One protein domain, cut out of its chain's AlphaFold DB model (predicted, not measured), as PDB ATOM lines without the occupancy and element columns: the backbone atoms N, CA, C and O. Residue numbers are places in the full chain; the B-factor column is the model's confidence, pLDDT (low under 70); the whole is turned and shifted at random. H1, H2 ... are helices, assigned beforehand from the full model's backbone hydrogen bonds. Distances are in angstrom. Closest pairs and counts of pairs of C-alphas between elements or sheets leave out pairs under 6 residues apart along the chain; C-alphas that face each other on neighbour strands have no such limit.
ATOM      1  N   GLU A  45       9.756  15.763  28.728       41.19
ATOM      2  CA  GLU A  45      11.213  15.595  28.684       41.19
ATOM      3  C   GLU A  45      11.887  15.897  30.025       41.19
ATOM      4  O   GLU A  45      12.782  15.175  30.442       41.19
ATOM      5  N   GLY A  46      11.463  16.909  30.778       44.56
ATOM      6  CA  GLY A  46      12.238  17.324  31.956       44.56
ATOM      7  C   GLY A  46      11.987  16.522  33.234       44.56
ATOM      8  O   GLY A  46      12.941  16.186  33.933       44.56
ATOM      9  N   LEU A  47      10.733  16.165  33.537       50.56
ATOM     10  CA  LEU A  47      10.406  15.223  34.625       50.56
ATOM     11  C   LEU A  47      10.690  13.768  34.211       50.56
ATOM     12  O   LEU A  47      11.020  12.924  35.051       50.56
ATOM     13  N   GLY A  48      10.590  13.485  32.908       49.56
ATOM     14  CA  GLY A  48      10.993  12.228  32.285       49.56
ATOM     15  C   GLY A  48      12.486  11.960  32.468       49.56
ATOM     16  O   GLY A  48      12.857  10.968  33.096       49.56
ATOM     17  N   MET A  49      13.337  12.884  32.011       52.97
ATOM     18  CA  MET A  49      14.796  12.753  32.079       52.97
ATOM     19  C   MET A  49      15.342  12.831  33.507       52.97
ATOM     20  O   MET A  49      16.226  12.050  33.848       52.97
ATOM     21  N   SER A  50      14.783  13.690  34.372       61.56
ATOM     22  CA  SER A  50      15.297  13.860  35.744       61.56
ATOM     23  C   SER A  50      15.180  12.595  36.601       61.56
ATOM     24  O   SER A  50      15.873  12.477  37.595       61.56
ATOM     25  N   LEU A  51      14.319  11.633  36.264       69.94
ATOM     26  CA  LEU A  51      14.185  10.389  37.037       69.94
ATOM     27  C   LEU A  51      14.509   9.135  36.212       69.94
ATOM     28  O   LEU A  51      14.309   8.024  36.695       69.94
ATOM     29  N   ALA A  52      15.042   9.282  34.995       71.44
ATOM     30  CA  ALA A  52      15.382   8.150  34.126       71.44
ATOM     31  C   ALA A  52      16.444   7.224  34.752       71.44
ATOM     32  O   ALA A  52      16.368   6.004  34.631       71.44
ATOM     33  N   ALA A  53      17.391   7.787  35.510       74.62
ATOM     34  CA  ALA A  53      18.374   7.004  36.262       74.62
ATOM     35  C   ALA A  53      17.738   6.147  37.379       74.62
ATOM     36  O   ALA A  53      18.314   5.145  37.796       74.62
ATOM     37  N   CYS A  54      16.541   6.511  37.855       73.88
ATOM     38  CA  CYS A  54      15.820   5.768  38.888       73.88
ATOM     39  C   CYS A  54      15.063   4.550  38.337       73.88
ATOM     40  O   CYS A  54      14.853   3.594  39.080       73.88
ATOM     41  N   THR A  55      14.683   4.555  37.053       71.69
ATOM     42  CA  THR A  55      13.917   3.461  36.424       71.69
ATOM     43  C   THR A  55      14.794   2.295  35.961       71.69
ATOM     44  O   THR A  55      14.306   1.195  35.729       71.69
ATOM     45  N   ALA A  56      16.115   2.484  35.880       65.69
ATOM     46  CA  ALA A  56      17.056   1.417  35.524       65.69
ATOM     47  C   ALA A  56      17.119   0.275  36.567       65.69
ATOM     48  O   ALA A  56      17.631  -0.802  36.270       65.69
ATOM     49  N   GLY A  57      16.602   0.497  37.783       60.69
ATOM     50  CA  GLY A  57      16.592  -0.481  38.876       60.69
ATOM     51  C   GLY A  57      15.287  -1.268  39.061       60.69
ATOM     52  O   GLY A  57      15.251  -2.124  39.941       60.69
ATOM     53  N   GLY A  58      14.218  -0.974  38.303       63.19
ATOM     54  CA  GLY A  58      12.911  -1.671  38.288       63.19
ATOM     55  C   GLY A  58      12.064  -1.622  39.575       63.19
ATOM     56  O   GLY A  58      10.840  -1.579  39.531       63.19
ATOM     57  N   GLN A  59      12.677  -1.587  40.760       73.44
ATOM     58  CA  GLN A  59      11.968  -1.582  42.046       73.44
ATOM     59  C   GLN A  59      11.440  -0.189  42.439       73.44
ATOM     60  O   GLN A  59      10.620  -0.061  43.351       73.44
ATOM     61  N   LEU A  60      11.914   0.865  41.768       79.38
ATOM     62  CA  LEU A  60      11.634   2.263  42.111       79.38
ATOM     63  C   LEU A  60      10.584   2.921  41.211       79.38
ATOM     64  O   LEU A  60      10.159   4.041  41.504       79.38
ATOM     65  N   ASP A  61      10.128   2.223  40.170       81.81
ATOM     66  CA  ASP A  61       9.251   2.754  39.120       81.81
ATOM     67  C   ASP A  61       7.970   3.359  39.696       81.81
ATOM     68  O   ASP A  61       7.609   4.488  39.375       81.81
ATOM     69  N   ARG A  62       7.361   2.697  40.689       83.12
ATOM     70  CA  ARG A  62       6.184   3.222  41.397       83.12
ATOM     71  C   ARG A  62       6.424   4.605  42.014       83.12
ATOM     72  O   ARG A  62       5.514   5.431  42.042       83.12
ATOM     73  N   TYR A  63       7.602   4.860  42.579       79.81
ATOM     74  CA  TYR A  63       7.908   6.158  43.191       79.81
ATOM     75  C   TYR A  63       8.181   7.222  42.132       79.81
ATOM     76  O   TYR A  63       7.760   8.365  42.309       79.81
ATOM     77  N   VAL A  64       8.819   6.837  41.023       77.62
ATOM     78  CA  VAL A  64       9.014   7.703  39.856       77.62
ATOM     79  C   VAL A  64       7.667   8.115  39.264       77.62
ATOM     80  O   VAL A  64       7.424   9.306  39.074       77.62
ATOM     81  N   ASP A  65       6.760   7.163  39.057       77.81
ATOM     82  CA  ASP A  65       5.428   7.418  38.508       77.81
ATOM     83  C   ASP A  65       4.592   8.302  39.431       77.81
ATOM     84  O   ASP A  65       3.980   9.266  38.974       77.81
ATOM     85  N   ASN A  66       4.621   8.050  40.744       76.00
ATOM     86  CA  ASN A  66       3.923   8.892  41.717       76.00
ATOM     87  C   ASN A  66       4.478  10.324  41.745       76.00
ATOM     88  O   ASN A  66       3.701  11.280  41.760       76.00
ATOM     89  N   ALA A  67       5.806  10.484  41.717       71.75
ATOM     90  CA  ALA A  67       6.441  11.799  41.661       71.75
ATOM     91  C   ALA A  67       6.055  12.547  40.376       71.75
ATOM     92  O   ALA A  67       5.673  13.717  40.436       71.75
ATOM     93  N   ARG A  68       6.089  11.867  39.221       71.44
ATOM     94  CA  ARG A  68       5.705  12.434  37.919       71.44
ATOM     95  C   ARG A  68       4.226  12.806  37.870       71.44
ATOM     96  O   ARG A  68       3.903  13.927  37.493       71.44
ATOM     97  N   ALA A  69       3.329  11.915  38.285       69.19
ATOM     98  CA  ALA A  69       1.888  12.166  38.291       69.19
ATOM     99  C   ALA A  69       1.516  13.346  39.203       69.19
ATOM    100  O   ALA A  69       0.713  14.203  38.820       69.19
ATOM    101  N   GLY A  70       2.135  13.427  40.385       66.94
ATOM    102  CA  GLY A  70       1.952  14.541  41.309       66.94
ATOM    103  C   GLY A  70       2.487  15.863  40.749       66.94
ATOM    104  O   GLY A  70       1.762  16.858  40.747       66.94
ATOM    105  N   ALA A  71       3.715  15.869  40.219       68.19
ATOM    106  CA  ALA A  71       4.337  17.057  39.631       68.19
ATOM    107  C   ALA A  71       3.581  17.561  38.391       68.19
ATOM    108  O   ALA A  71       3.352  18.762  38.263       68.19
ATOM    109  N   ASN A  72       3.112  16.654  37.529       69.62
ATOM    110  CA  ASN A  72       2.277  16.993  36.379       69.62
ATOM    111  C   ASN A  72       0.945  17.604  36.821       69.62
ATOM    112  O   ASN A  72       0.562  18.654  36.322       69.62
ATOM    113  N   SER A  73       0.251  16.988  37.782       65.25
ATOM    114  CA  SER A  73      -1.033  17.509  38.277       65.25
ATOM    115  C   SER A  73      -0.889  18.904  38.894       65.25
ATOM    116  O   SER A  73      -1.711  19.783  38.652       65.25
ATOM    117  N   TRP A  74       0.184  19.121  39.657       70.56
ATOM    118  CA  TRP A  74       0.531  20.424  40.220       70.56
ATOM    119  C   TRP A  74       0.818  21.465  39.130       70.56
ATOM    120  O   TRP A  74       0.231  22.545  39.147       70.56
ATOM    121  N   TYR A  75       1.653  21.121  38.147       69.94
ATOM    122  CA  TYR A  75       2.014  22.001  37.034       69.94
ATOM    123  C   TYR A  75       0.783  22.457  36.241       69.94
ATOM    124  O   TYR A  75       0.593  23.647  35.979       69.94
ATOM    125  N   GLU A  76      -0.076  21.499  35.888       67.25
ATOM    126  CA  GLU A  76      -1.251  21.713  35.049       67.25
ATOM    127  C   GLU A  76      -2.268  22.654  35.692       67.25
ATOM    128  O   GLU A  76      -2.874  23.468  35.000       67.25
ATOM    129  N   VAL A  77      -2.433  22.590  37.011       63.94
ATOM    130  CA  VAL A  77      -3.356  23.488  37.705       63.94
ATOM    131  C   VAL A  77      -2.732  24.853  37.937       63.94
ATOM    132  O   VAL A  77      -3.393  25.867  37.704       63.94
ATOM    133  N   VAL A  78      -1.447  24.908  38.300       64.31
ATOM    134  CA  VAL A  78      -0.748  26.181  38.502       64.31
ATOM    135  C   VAL A  78      -0.741  27.029  37.223       64.31
ATOM    136  O   VAL A  78      -0.942  28.242  37.299       64.31
ATOM    137  N   ARG A  79      -0.607  26.425  36.033       65.00
ATOM    138  CA  ARG A  79      -0.701  27.181  34.767       65.00
ATOM    139  C   ARG A  79      -2.110  27.717  34.455       65.00
ATOM    140  O   ARG A  79      -2.220  28.618  33.637       65.00
ATOM    141  N   THR A  80      -3.166  27.199  35.091       60.00
ATOM    142  CA  THR A  80      -4.576  27.633  34.900       60.00
ATOM    143  C   THR A  80      -5.076  28.619  35.964       60.00
ATOM    144  O   THR A  80      -6.252  28.977  36.012       60.00
ATOM    145  N   ILE A  81      -4.180  29.092  36.837       62.72
ATOM    146  CA  ILE A  81      -4.478  30.083  37.885       62.72
ATOM    147  C   ILE A  81      -4.957  31.430  37.300       62.72
ATOM    148  O   ILE A  81      -5.534  32.266  38.000       62.72
ATOM    149  N   ASP A  82      -4.795  31.632  35.993       58.44
ATOM    150  CA  ASP A  82      -5.270  32.802  35.269       58.44
ATOM    151  C   ASP A  82      -6.791  32.983  35.260       58.44
ATOM    152  O   ASP A  82      -7.225  34.035  34.808       58.44
ATOM    153  N   GLN A  83      -7.591  32.067  35.821       60.44
ATOM    154  CA  GLN A  83      -9.055  32.168  35.937       60.44
ATOM    155  C   GLN A  83      -9.576  32.686  37.298       60.44
ATOM    156  O   GLN A  83     -10.766  32.580  37.569       60.44
ATOM    157  N   CYS A  84      -8.730  33.254  38.173       67.94
ATOM    158  CA  CYS A  84      -9.110  33.579  39.568       67.94
ATOM    159  C   CYS A  84      -9.660  32.363  40.346       67.94
ATOM    160  O   CYS A  84     -10.317  32.526  41.374       67.94
ATOM    161  N   ASN A  85      -9.340  31.139  39.912       69.81
ATOM    162  CA  ASN A  85      -9.621  29.919  40.661       69.81
ATOM    163  C   ASN A  85      -8.596  29.761  41.800       69.81
ATOM    164  O   ASN A  85      -7.675  28.941  41.760       69.81
ATOM    165  N   ILE A  86      -8.720  30.638  42.795       70.25
ATOM    166  CA  ILE A  86      -7.798  30.760  43.926       70.25
ATOM    167  C   ILE A  86      -7.851  29.520  44.817       70.25
ATOM    168  O   ILE A  86      -6.830  29.128  45.380       70.25
ATOM    169  N   ASP A  87      -9.009  28.877  44.927       70.25
ATOM    170  CA  ASP A  87      -9.167  27.685  45.757       70.25
ATOM    171  C   ASP A  87      -8.403  26.496  45.174       70.25
ATOM    172  O   ASP A  87      -7.696  25.806  45.912       70.25
ATOM    173  N   ALA A  88      -8.424  26.321  43.847       66.19
ATOM    174  CA  ALA A  88      -7.543  25.364  43.186       66.19
ATOM    175  C   ALA A  88      -6.070  25.731  43.426       66.19
ATOM    176  O   ALA A  88      -5.294  24.900  43.892       66.19
ATOM    177  N   ALA A  89      -5.681  26.991  43.208       67.94
ATOM    178  CA  ALA A  89      -4.308  27.444  43.445       67.94
ATOM    179  C   ALA A  89      -3.812  27.115  44.868       67.94
ATOM    180  O   ALA A  89      -2.714  26.583  45.042       67.94
ATOM    181  N   ARG A  90      -4.638  27.382  45.885       73.31
ATOM    182  CA  ARG A  90      -4.352  27.094  47.300       73.31
ATOM    183  C   ARG A  90      -4.268  25.600  47.578       73.31
ATOM    184  O   ARG A  90      -3.324  25.164  48.228       73.31
ATOM    185  N   TYR A  91      -5.210  24.811  47.070       75.00
ATOM    186  CA  TYR A  91      -5.204  23.362  47.258       75.00
ATOM    187  C   TYR A  91      -3.964  22.708  46.638       75.00
ATOM    188  O   TYR A  91      -3.333  21.864  47.275       75.00
ATOM    189  N   TYR A  92      -3.556  23.106  45.430       68.69
ATOM    190  CA  TYR A  92      -2.408  22.486  44.762       68.69
ATOM    191  C   TYR A  92      -1.054  22.963  45.293       68.69
ATOM    192  O   TYR A  92      -0.085  22.210  45.239       68.69
ATOM    193  N   THR A  93      -0.986  24.165  45.863       74.94
ATOM    194  CA  THR A  93       0.224  24.675  46.535       74.94
ATOM    195  C   THR A  93       0.274  24.351  48.034       74.94
ATOM    196  O   THR A  93       1.259  24.684  48.700       74.94
ATOM    197  N   SER A  94      -0.760  23.680  48.559       81.44
ATOM    198  CA  SER A  94      -0.866  23.276  49.963       81.44
ATOM    199  C   SER A  94       0.239  22.296  50.384       81.44
ATOM    200  O   SER A  94       0.754  21.537  49.549       81.44
ATOM    201  N   PRO A  95       0.588  22.255  51.684       85.06
ATOM    202  CA  PRO A  95       1.500  21.250  52.223       85.06
ATOM    203  C   PRO A  95       1.065  19.814  51.901       85.06
ATOM    204  O   PRO A  95       1.906  18.978  51.568       85.06
ATOM    205  N   GLU A  96      -0.240  19.529  51.942       83.38
ATOM    206  CA  GLU A  96      -0.799  18.205  51.678       83.38
ATOM    207  C   GLU A  96      -0.548  17.769  50.234       83.38
ATOM    208  O   GLU A  96      -0.035  16.672  50.002       83.38
ATOM    209  N   THR A  97      -0.854  18.615  49.248       77.06
ATOM    210  CA  THR A  97      -0.604  18.278  47.839       77.06
ATOM    211  C   THR A  97       0.889  18.191  47.552       77.06
ATOM    212  O   THR A  97       1.332  17.256  46.882       77.06
ATOM    213  N   MET A  98       1.686  19.094  48.127       85.06
ATOM    214  CA  MET A  98       3.139  19.067  47.980       85.06
ATOM    215  C   MET A  98       3.743  17.772  48.538       85.06
ATOM    216  O   MET A  98       4.630  17.183  47.918       85.06
ATOM    217  N   SER A  99       3.217  17.252  49.652       85.94
ATOM    218  CA  SER A  99       3.673  15.981  50.227       85.94
ATOM    219  C   SER A  99       3.523  14.796  49.261       85.94
ATOM    220  O   SER A  99       4.393  13.926  49.232       85.94
ATOM    221  N   ARG A 100       2.495  14.793  48.397       80.81
ATOM    222  CA  ARG A 100       2.269  13.730  47.395       80.81
ATOM    223  C   ARG A 100       3.376  13.655  46.345       80.81
ATOM    224  O   ARG A 100       3.535  12.617  45.716       80.81
ATOM    225  N   ILE A 101       4.128  14.739  46.168       81.12
ATOM    226  CA  ILE A 101       5.251  14.844  45.233       81.12
ATOM    227  C   ILE A 101       6.571  14.618  45.975       81.12
ATOM    228  O   ILE A 101       7.417  13.841  45.536       81.12
ATOM    229  N   ILE A 102       6.737  15.275  47.126       88.31
ATOM    230  CA  ILE A 102       7.994  15.284  47.877       88.31
ATOM    231  C   ILE A 102       8.260  13.943  48.570       88.31
ATOM    232  O   ILE A 102       9.398  13.493  48.555       88.31
ATOM    233  N   VAL A 103       7.247  13.251  49.105       90.94
ATOM    234  CA  VAL A 103       7.443  11.958  49.795       90.94
ATOM    235  C   VAL A 103       7.981  10.860  48.858       90.94
ATOM    236  O   VAL A 103       8.923  10.155  49.242       90.94
ATOM    237  N   PRO A 104       7.456  10.690  47.627       85.12
ATOM    238  CA  PRO A 104       8.082   9.806  46.646       85.12
ATOM    239  C   PRO A 104       9.532  10.190  46.328       85.12
ATOM    240  O   PRO A 104      10.387   9.307  46.286       85.12
ATOM    241  N   LEU A 105       9.839  11.484  46.177       84.81
ATOM    242  CA  LEU A 105      11.205  11.960  45.922       84.81
ATOM    243  C   LEU A 105      12.144  11.696  47.107       84.81
ATOM    244  O   LEU A 105      13.249  11.210  46.900       84.81
ATOM    245  N   ASP A 106      11.699  11.927  48.342       92.62
ATOM    246  CA  ASP A 106      12.454  11.600  49.559       92.62
ATOM    247  C   ASP A 106      12.751  10.098  49.639       92.62
ATOM    248  O   ASP A 106      13.836   9.677  50.047       92.62
ATOM    249  N   THR A 107      11.799   9.272  49.202       90.38
ATOM    250  CA  THR A 107      12.010   7.828  49.117       90.38
ATOM    251  C   THR A 107      13.089   7.497  48.088       90.38
ATOM    252  O   THR A 107      14.013   6.757  48.420       90.38
ATOM    253  N   LEU A 108      13.038   8.089  46.890       86.88
ATOM    254  CA  LEU A 108      14.064   7.914  45.853       86.88
ATOM    255  C   LEU A 108      15.455   8.373  46.325       86.88
ATOM    256  O   LEU A 108      16.430   7.654  46.125       86.88
ATOM    257  N   VAL A 109      15.549   9.498  47.041       89.56
ATOM    258  CA  VAL A 109      16.799   9.987  47.659       89.56
ATOM    259  C   VAL A 109      17.346   9.009  48.704       89.56
ATOM    260  O   VAL A 109      18.556   8.876  48.865       89.56
ATOM    261  N   ARG A 110      16.473   8.299  49.423       91.69
ATOM    262  CA  ARG A 110      16.889   7.357  50.468       91.69
ATOM    263  C   ARG A 110      17.334   6.006  49.913       91.69
ATOM    264  O   ARG A 110      18.326   5.458  50.387       91.69
ATOM    265  N   VAL A 111      16.581   5.439  48.970       89.50
ATOM    266  CA  VAL A 111      16.767   4.042  48.528       89.50
ATOM    267  C   VAL A 111      17.354   3.901  47.122       89.50
ATOM    268  O   VAL A 111      17.723   2.797  46.738       89.50
ATOM    269  N   GLY A 112      17.469   4.995  46.364       85.75
ATOM    270  CA  GLY A 112      17.989   4.990  44.996       85.75
ATOM    271  C   GLY A 112      19.471   4.626  44.882       85.75
ATOM    272  O   GLY A 112      20.202   4.587  45.874       85.75
ATOM    273  N   THR A 113      19.925   4.400  43.650       87.81
ATOM    274  CA  THR A 113      21.351   4.425  43.274       87.81
ATOM    275  C   THR A 113      21.910   5.850  43.399       87.81
ATOM    276  O   THR A 113      21.113   6.786  43.404       87.81
ATOM    277  N   PRO A 114      23.239   6.063  43.482       88.44
ATOM    278  CA  PRO A 114      23.821   7.406  43.606       88.44
ATOM    279  C   PRO A 114      23.258   8.424  42.596       88.44
ATOM    280  O   PRO A 114      22.687   9.427  43.011       88.44
ATOM    281  N   ASP A 115      23.257   8.091  41.302       84.31
ATOM    282  CA  ASP A 115      22.724   8.967  40.247       84.31
ATOM    283  C   ASP A 115      21.223   9.260  40.413       84.31
ATOM    284  O   ASP A 115      20.754  10.372  40.165       84.31
ATOM    285  N   CYS A 116      20.435   8.273  40.851       85.06
ATOM    286  CA  CYS A 116      19.017   8.479  41.140       85.06
ATOM    287  C   CYS A 116      18.816   9.417  42.340       85.06
ATOM    288  O   CYS A 116      17.932  10.274  42.309       85.06
ATOM    289  N   ARG A 117      19.637   9.280  43.390       89.00
ATOM    290  CA  ARG A 117      19.551  10.125  44.589       89.00
ATOM    291  C   ARG A 117      19.853  11.577  44.264       89.00
ATOM    292  O   ARG A 117      19.093  12.449  44.684       89.00
ATOM    293  N   ASP A 118      20.913  11.826  43.503       84.56
ATOM    294  CA  ASP A 118      21.316  13.180  43.125       84.56
ATOM    295  C   ASP A 118      20.228  13.846  42.286       84.56
ATOM    296  O   ASP A 118      19.751  14.932  42.629       84.56
ATOM    297  N   ASN A 119      19.730  13.150  41.263       80.69
ATOM    298  CA  ASN A 119      18.679  13.700  40.422       80.69
ATOM    299  C   ASN A 119      17.356  13.921  41.182       80.69
ATOM    300  O   ASN A 119      16.712  14.962  41.021       80.69
ATOM    301  N   ALA A 120      16.957  12.989  42.058       82.25
ATOM    302  CA  ALA A 120      15.764  13.142  42.890       82.25
ATOM    303  C   ALA A 120      15.906  14.301  43.896       82.25
ATOM    304  O   ALA A 120      14.945  15.044  44.115       82.25
ATOM    305  N   SER A 121      17.097  14.500  44.469       81.88
ATOM    306  CA  SER A 121      17.405  15.610  45.380       81.88
ATOM    307  C   SER A 121      17.328  16.963  44.668       81.88
ATOM    308  O   SER A 121      16.657  17.882  45.153       81.88
ATOM    309  N   VAL A 122      17.932  17.073  43.480       80.50
ATOM    310  CA  VAL A 122      17.876  18.280  42.640       80.50
ATOM    311  C   VAL A 122      16.434  18.606  42.256       80.50
ATOM    312  O   VAL A 122      15.984  19.743  42.438       80.50
ATOM    313  N   LEU A 123      15.672  17.610  41.793       75.94
ATOM    314  CA  LEU A 123      14.270  17.795  41.426       75.94
ATOM    315  C   LEU A 123      13.427  18.247  42.626       75.94
ATOM    316  O   LEU A 123      12.643  19.191  42.516       75.94
ATOM    317  N   ARG A 124      13.627  17.629  43.793       82.44
ATOM    318  CA  ARG A 124      12.955  18.005  45.042       82.44
ATOM    319  C   ARG A 124      13.232  19.458  45.423       82.44
ATOM    320  O   ARG A 124      12.295  20.196  45.728       82.44
ATOM    321  N   GLN A 125      14.497  19.880  45.421       79.12
ATOM    322  CA  GLN A 125      14.861  21.259  45.751       79.12
ATOM    323  C   GLN A 125      14.242  22.256  44.770       79.12
ATOM    324  O   GLN A 125      13.699  23.274  45.206       79.12
ATOM    325  N   ARG A 126      14.252  21.935  43.470       74.56
ATOM    326  CA  ARG A 126      13.624  22.759  42.433       74.56
ATOM    327  C   ARG A 126      12.120  22.902  42.670       74.56
ATOM    328  O   ARG A 126      11.639  24.026  42.740       74.56
ATOM    329  N   ILE A 127      11.395  21.801  42.882       76.19
ATOM    330  CA  ILE A 127       9.944  21.829  43.145       76.19
ATOM    331  C   ILE A 127       9.620  22.663  44.391       76.19
ATOM    332  O   ILE A 127       8.710  23.490  44.355       76.19
ATOM    333  N   LEU A 128      10.383  22.511  45.479       81.56
ATOM    334  CA  LEU A 128      10.181  23.305  46.696       81.56
ATOM    335  C   LEU A 128      10.439  24.799  46.470       81.56
ATOM    336  O   LEU A 128       9.680  25.629  46.973       81.56
ATOM    337  N   ALA A 129      11.493  25.152  45.730       78.31
ATOM    338  CA  ALA A 129      11.796  26.539  45.390       78.31
ATOM    339  C   ALA A 129      10.684  27.154  44.526       78.31
ATOM    340  O   ALA A 129      10.148  28.204  44.885       78.31
ATOM    341  N   THR A 130      10.266  26.460  43.464       74.69
ATOM    342  CA  THR A 130       9.185  26.910  42.581       74.69
ATOM    343  C   THR A 130       7.860  27.028  43.335       74.69
ATOM    344  O   THR A 130       7.147  28.015  43.168       74.69
ATOM    345  N   ASN A 131       7.536  26.091  44.236       78.94
ATOM    346  CA  ASN A 131       6.319  26.184  45.043       78.94
ATOM    347  C   ASN A 131       6.317  27.413  45.961       78.94
ATOM    348  O   ASN A 131       5.293  28.078  46.068       78.94
ATOM    349  N   ARG A 132       7.448  27.760  46.596       80.94
ATOM    350  CA  ARG A 132       7.539  28.986  47.415       80.94
ATOM    351  C   ARG A 132       7.279  30.241  46.587       80.94
ATOM    352  O   ARG A 132       6.560  31.128  47.046       80.94
ATOM    353  N   GLU A 133       7.833  30.304  45.376       74.94
ATOM    354  CA  GLU A 133       7.595  31.424  44.465       74.94
ATOM    355  C   GLU A 133       6.113  31.511  44.068       74.94
ATOM    356  O   GLU A 133       5.504  32.575  44.188       74.94
ATOM    357  N   ILE A 134       5.497  30.386  43.690       74.50
ATOM    358  CA  ILE A 134       4.075  30.340  43.321       74.50
ATOM    359  C   ILE A 134       3.180  30.711  44.503       74.50
ATOM    360  O   ILE A 134       2.259  31.496  44.313       74.50
ATOM    361  N   VAL A 135       3.436  30.216  45.717       81.00
ATOM    362  CA  VAL A 135       2.645  30.572  46.912       81.00
ATOM    363  C   VAL A 135       2.641  32.087  47.134       81.00
ATOM    364  O   VAL A 135       1.579  32.672  47.359       81.00
ATOM    365  N   GLY A 136       3.800  32.743  47.000       79.38
ATOM    366  CA  GLY A 136       3.891  34.204  47.078       79.38
ATOM    367  C   GLY A 136       3.069  34.908  45.991       79.38
ATOM    368  O   GLY A 136       2.348  35.869  46.271       79.38
ATOM    369  N   LEU A 137       3.120  34.397  44.758       74.88
ATOM    370  CA  LEU A 137       2.369  34.932  43.617       74.88
ATOM    371  C   LEU A 137       0.849  34.698  43.735       74.88
ATOM    372  O   LEU A 137       0.073  35.591  43.398       74.88
ATOM    373  N   VAL A 138       0.412  33.551  44.261       75.69
ATOM    374  CA  VAL A 138      -1.002  33.219  44.522       75.69
ATOM    375  C   VAL A 138      -1.583  34.110  45.615       75.69
ATOM    376  O   VAL A 138      -2.719  34.574  45.486       75.69
ATOM    377  N   GLY A 139      -0.809  34.404  46.664       74.75
ATOM    378  CA  GLY A 139      -1.201  35.373  47.688       74.75
ATOM    379  C   GLY A 139      -1.484  36.753  47.086       74.75
ATOM    380  O   GLY A 139      -2.552  37.325  47.316       74.75
ATOM    381  N   ALA A 140      -0.576  37.246  46.236       75.25
ATOM    382  CA  ALA A 140      -0.757  38.511  45.524       75.25
ATOM    383  C   ALA A 140      -1.970  38.480  44.575       75.25
ATOM    384  O   ALA A 140      -2.788  39.401  44.582       75.25
ATOM    385  N   LEU A 141      -2.138  37.403  43.800       73.88
ATOM    386  CA  LEU A 141      -3.263  37.254  42.877       73.88
ATOM    387  C   LEU A 141      -4.617  37.211  43.597       73.88
ATOM    388  O   LEU A 141      -5.585  37.791  43.113       73.88
ATOM    389  N   THR A 142      -4.679  36.576  44.769       76.44
ATOM    390  CA  THR A 142      -5.901  36.511  45.583       76.44
ATOM    391  C   THR A 142      -6.400  37.903  45.958       76.44
ATOM    392  O   THR A 142      -7.571  38.221  45.753       76.44
ATOM    393  N   SER A 143      -5.494  38.754  46.448       74.44
ATOM    394  CA  SER A 143      -5.806  40.144  46.789       74.44
ATOM    395  C   SER A 143      -6.290  40.934  45.564       74.44
ATOM    396  O   SER A 143      -7.259  41.693  45.649       74.44
ATOM    397  N   LEU A 144      -5.679  40.702  44.395       73.69
ATOM    398  CA  LEU A 144      -6.066  41.357  43.142       73.69
ATOM    399  C   LEU A 144      -7.453  40.922  42.641       73.69
ATOM    400  O   LEU A 144      -8.222  41.777  42.200       73.69
ATOM    401  N   CYS A 145      -7.794  39.631  42.709       74.44
ATOM    402  CA  CYS A 145      -9.117  39.140  42.303       74.44
ATOM    403  C   CYS A 145     -10.223  39.709  43.213       74.44
ATOM    404  O   CYS A 145     -11.193  40.252  42.697       74.44
ATOM    405  N   GLN A 146     -10.028  39.716  44.540       74.38
ATOM    406  CA  GLN A 146     -10.985  40.307  45.496       74.38
ATOM    407  C   GLN A 146     -11.218  41.810  45.260       74.38
ATOM    408  O   GLN A 146     -12.333  42.303  45.404       74.38
ATOM    409  N   THR A 147     -10.167  42.538  44.875       71.44
ATOM    410  CA  THR A 147     -10.245  43.983  44.597       71.44
ATOM    411  C   THR A 147     -10.869  44.276  43.229       71.44
ATOM    412  O   THR A 147     -11.506  45.305  43.037       71.44
ATOM    413  N   THR A 148     -10.701  43.392  42.244       67.94
ATOM    414  CA  THR A 148     -11.241  43.614  40.892       67.94
ATOM    415  C   THR A 148     -12.771  43.556  40.870       67.94
ATOM    416  O   THR A 148     -13.386  44.320  40.122       67.94
ATOM    417  N   ASP A 149     -13.374  42.699  41.696       64.50
ATOM    418  CA  ASP A 149     -14.830  42.546  41.790       64.50
ATOM    419  C   ASP A 149     -15.503  43.683  42.582       64.50
ATOM    420  O   ASP A 149     -16.662  44.000  42.326       64.50
ATOM    421  N   SER A 150     -14.778  44.354  43.489       63.97
ATOM    422  CA  SER A 150     -15.297  45.479  44.287       63.97
ATOM    423  C   SER A 150     -15.221  46.842  43.586       63.97
ATOM    424  O   SER A 150     -15.848  47.804  44.028       63.97
ATOM    425  N   LEU A 151     -14.486  46.940  42.474       64.31
ATOM    426  CA  LEU A 151     -14.333  48.163  41.685       64.31
ATOM    427  C   LEU A 151     -15.423  48.283  40.609       64.31
ATOM    428  O   LEU A 151     -15.138  48.261  39.404       64.31
ATOM    429  N   SER A 152     -16.682  48.426  41.027       57.84
ATOM    430  CA  SER A 152     -17.744  48.906  40.137       57.84
ATOM    431  C   SER A 152     -17.457  50.374  39.774       57.84
ATOM    432  O   SER A 152     -17.336  51.207  40.663       57.84
ATOM    433  N   ASP A 153     -17.311  50.673  38.478       57.66
ATOM    434  CA  ASP A 153     -17.144  52.004  37.845       57.66
ATOM    435  C   ASP A 153     -15.750  52.650  37.674       57.66
ATOM    436  O   ASP A 153     -15.640  53.672  36.993       57.66
ATOM    437  N   MET A 154     -14.635  52.044  38.104       70.50
ATOM    438  CA  MET A 154     -13.291  52.624  37.861       70.50
ATOM    439  C   MET A 154     -12.498  51.919  36.747       70.50
ATOM    440  O   MET A 154     -11.553  51.161  36.987       70.50
ATOM    441  N   GLY A 155     -12.828  52.219  35.485       75.19
ATOM    442  CA  GLY A 155     -12.237  51.570  34.299       75.19
ATOM    443  C   GLY A 155     -10.701  51.644  34.180       75.19
ATOM    444  O   GLY A 155     -10.074  50.738  33.630       75.19
ATOM    445  N   LEU A 156     -10.052  52.689  34.710       78.69
ATOM    446  CA  LEU A 156      -8.583  52.788  34.736       78.69
ATOM    447  C   LEU A 156      -7.952  51.832  35.762       78.69
ATOM    448  O   LEU A 156      -6.963  51.170  35.452       78.69
ATOM    449  N   GLN A 157      -8.527  51.731  36.963       71.62
ATOM    450  CA  GLN A 157      -8.027  50.839  38.014       71.62
ATOM    451  C   GLN A 157      -8.225  49.371  37.625       71.62
ATOM    452  O   GLN A 157      -7.287  48.581  37.719       71.62
ATOM    453  N   LYS A 158      -9.386  49.032  37.050       73.25
ATOM    454  CA  LYS A 158      -9.667  47.688  36.525       73.25
ATOM    455  C   LYS A 158      -8.656  47.250  35.460       73.25
ATOM    456  O   LYS A 158      -8.197  46.111  35.473       73.25
ATOM    457  N   ARG A 159      -8.252  48.158  34.560       79.50
ATOM    458  CA  ARG A 159      -7.202  47.884  33.560       79.50
ATOM    459  C   ARG A 159      -5.836  47.628  34.199       79.50
ATOM    460  O   ARG A 159      -5.179  46.665  33.816       79.50
ATOM    461  N   ARG A 160      -5.434  48.432  35.191       78.31
ATOM    462  CA  ARG A 160      -4.167  48.228  35.921       78.31
ATOM    463  C   ARG A 160      -4.133  46.877  36.639       78.31
ATOM    464  O   ARG A 160      -3.144  46.162  36.511       78.31
ATOM    465  N   LEU A 161      -5.220  46.493  37.312       74.44
ATOM    466  CA  LEU A 161      -5.321  45.197  37.995       74.44
ATOM    467  C   LEU A 161      -5.263  44.017  37.017       74.44
ATOM    468  O   LEU A 161      -4.548  43.050  37.264       74.44
ATOM    469  N   ARG A 162      -5.945  44.112  35.865       76.44
ATOM    470  CA  ARG A 162      -5.851  43.099  34.796       76.44
ATOM    471  C   ARG A 162      -4.425  42.951  34.266       76.44
ATOM    472  O   ARG A 162      -3.957  41.831  34.087       76.44
ATOM    473  N   GLN A 163      -3.717  44.063  34.062       78.38
ATOM    474  CA  GLN A 163      -2.324  44.041  33.612       78.38
ATOM    475  C   GLN A 163      -1.390  43.422  34.665       78.38
ATOM    476  O   GLN A 163      -0.524  42.622  34.317       78.38
ATOM    477  N   GLN A 164      -1.589  43.739  35.948       73.88
ATOM    478  CA  GLN A 164      -0.837  43.134  37.052       73.88
ATOM    479  C   GLN A 164      -1.105  41.630  37.180       73.88
ATOM    480  O   GLN A 164      -0.166  40.857  37.359       73.88
ATOM    481  N   ARG A 165      -2.360  41.196  37.018       71.56
ATOM    482  CA  ARG A 165      -2.724  39.772  36.950       71.56
ATOM    483  C   ARG A 165      -2.003  39.066  35.804       71.56
ATOM    484  O   ARG A 165      -1.354  38.055  36.046       71.56
ATOM    485  N   ALA A 166      -2.049  39.623  34.594       76.19
ATOM    486  CA  ALA A 166      -1.343  39.059  33.445       76.19
ATOM    487  C   ALA A 166       0.177  38.976  33.683       76.19
ATOM    488  O   ALA A 166       0.816  37.998  33.297       76.19
ATOM    489  N   ASP A 167       0.780  39.961  34.356       76.69
ATOM    490  CA  ASP A 167       2.196  39.904  34.723       76.69
ATOM    491  C   ASP A 167       2.517  38.774  35.710       76.69
ATOM    492  O   ASP A 167       3.432  37.986  35.467       76.69
ATOM    493  N   ILE A 168       1.730  38.651  36.782       68.69
ATOM    494  CA  ILE A 168       1.880  37.582  37.777       68.69
ATOM    495  C   ILE A 168       1.748  36.212  37.115       68.69
ATOM    496  O   ILE A 168       2.588  35.344  37.334       68.69
ATOM    497  N   CYS A 169       0.760  36.023  36.247       69.81
ATOM    498  CA  CYS A 169       0.586  34.761  35.542       69.81
ATOM    499  C   CYS A 169       1.742  34.457  34.575       69.81
ATOM    500  O   CYS A 169       2.208  33.320  34.526       69.81
ATOM    501  N   ARG A 170       2.297  35.457  33.874       72.06
ATOM    502  CA  ARG A 170       3.529  35.269  33.079       72.06
ATOM    503  C   ARG A 170       4.727  34.893  33.949       72.06
ATOM    504  O   ARG A 170       5.595  34.142  33.510       72.06
ATOM    505  N   ARG A 171       4.820  35.425  35.169       67.81
ATOM    506  CA  ARG A 171       5.868  35.049  36.133       67.81
ATOM    507  C   ARG A 171       5.698  33.613  36.614       67.81
ATOM    508  O   ARG A 171       6.681  32.886  36.597       67.81
ATOM    509  N   ILE A 172       4.471  33.193  36.927       65.81
ATOM    510  CA  ILE A 172       4.144  31.791  37.225       65.81
ATOM    511  C   ILE A 172       4.560  30.895  36.048       65.81
ATOM    512  O   ILE A 172       5.301  29.940  36.246       65.81
ATOM    513  N   GLY A 173       4.172  31.246  34.817       63.12
ATOM    514  CA  GLY A 173       4.560  30.504  33.614       63.12
ATOM    515  C   GLY A 173       6.077  30.370  33.453       63.12
ATOM    516  O   GLY A 173       6.566  29.280  33.175       63.12
ATOM    517  N   ARG A 174       6.845  31.439  33.708       65.62
ATOM    518  CA  ARG A 174       8.319  31.395  33.690       65.62
ATOM    519  C   ARG A 174       8.915  30.557  34.820       65.62
ATOM    520  O   ARG A 174       9.848  29.807  34.560       65.62
ATOM    521  N   ALA A 175       8.384  30.655  36.040       62.25
ATOM    522  CA  ALA A 175       8.821  29.844  37.181       62.25
ATOM    523  C   ALA A 175       8.589  28.342  36.936       62.25
ATOM    524  O   ALA A 175       9.343  27.497  37.414       62.25
ATOM    525  N   LEU A 176       7.570  28.026  36.136       58.50
ATOM    526  CA  LEU A 176       7.259  26.692  35.642       58.50
ATOM    527  C   LEU A 176       8.098  26.270  34.414       58.50
ATOM    528  O   LEU A 176       8.061  25.111  34.020       58.50
ATOM    529  N   GLY A 177       8.884  27.165  33.811       53.88
ATOM    530  CA  GLY A 177       9.677  26.862  32.614       53.88
ATOM    531  C   GLY A 177       8.895  26.937  31.296       53.88
ATOM    532  O   GLY A 177       9.390  26.483  30.268       53.88
TER     533      GLY A 177
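What this domain is: This is residues 45 to 177 of the 187 residues of an uncharacterized protein of Rhodopseudomonas palustris (strain BisB18) (UniProt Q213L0). One long helix, H6, runs along most of a rod; H3 and H5 lie beside its first part as an up-and-down bundle of three, each helix running against the one before, and H7 folds back along its last part. Residues 151 to 156, at the turn into H7, stick out at one tip. The printed part has 133 residues with seven named helices, H1 to H7 in order, and no named strand: all helix. It is loose, with a radius of gyration of the C-alphas of 17.9 A, and spans 62 by 23 by 17 A.

How they stand to each other: Start at H1, residues 46 to 50, which only just touches the hub H6, residues 114 to 150, with 3 pairs of C-alphas within 8 A, Ser 50 and Asn 119 closest at 5.8 A. Next, H2, residues 52 to 55, touches H6 at the C-alphas of Cys 54 and Cys 116, 4.8 A apart. H3, residues 61 to 78, touches H5, residues 95 to 111, at a shallow tilt of 30 degrees, opposite ways; the C-alphas of Ala 67 and Ile 101 are closest, 4.8 A. Between them H4, residues 86 to 93, makes a hairpin with H3, C-alphas 74 and 92 closest at 5.8 A. H5, with a kink of 37 degrees near residue 102, makes a hairpin with H6, C-alphas 109 and 117 closest at 4.1 A. H7, residues 155 to 175, makes another with H6, C-alphas 130 and 175 closest at 6.2 A. Every O i to N i+4 pair is within hydrogen-bond range in H1, H3, H4 and H7; H5 has 10 of 13, H6 32 of 33, and H2 is too short for such a pair.

Where its parts are: Find C-alpha 46, where H1 begins, at (12.238, 17.324, 31.956). H3 is 25.5 A long and H5 23.3 A. H6 runs 54.6 A from C-alpha 114 at (23.821, 7.406, 43.606), and H7 30.4 A to C-alpha 175 at (8.821, 29.844, 37.181).

The domain as a whole: The C-alphas of Gly 57 and Asp 153 are farthest apart, 62.4 A. The printed part has no cut and no long link. Its mean pLDDT is 73.5; 44 residues are under 70, among them 45 to 51, 75 to 85 and 171 to 177.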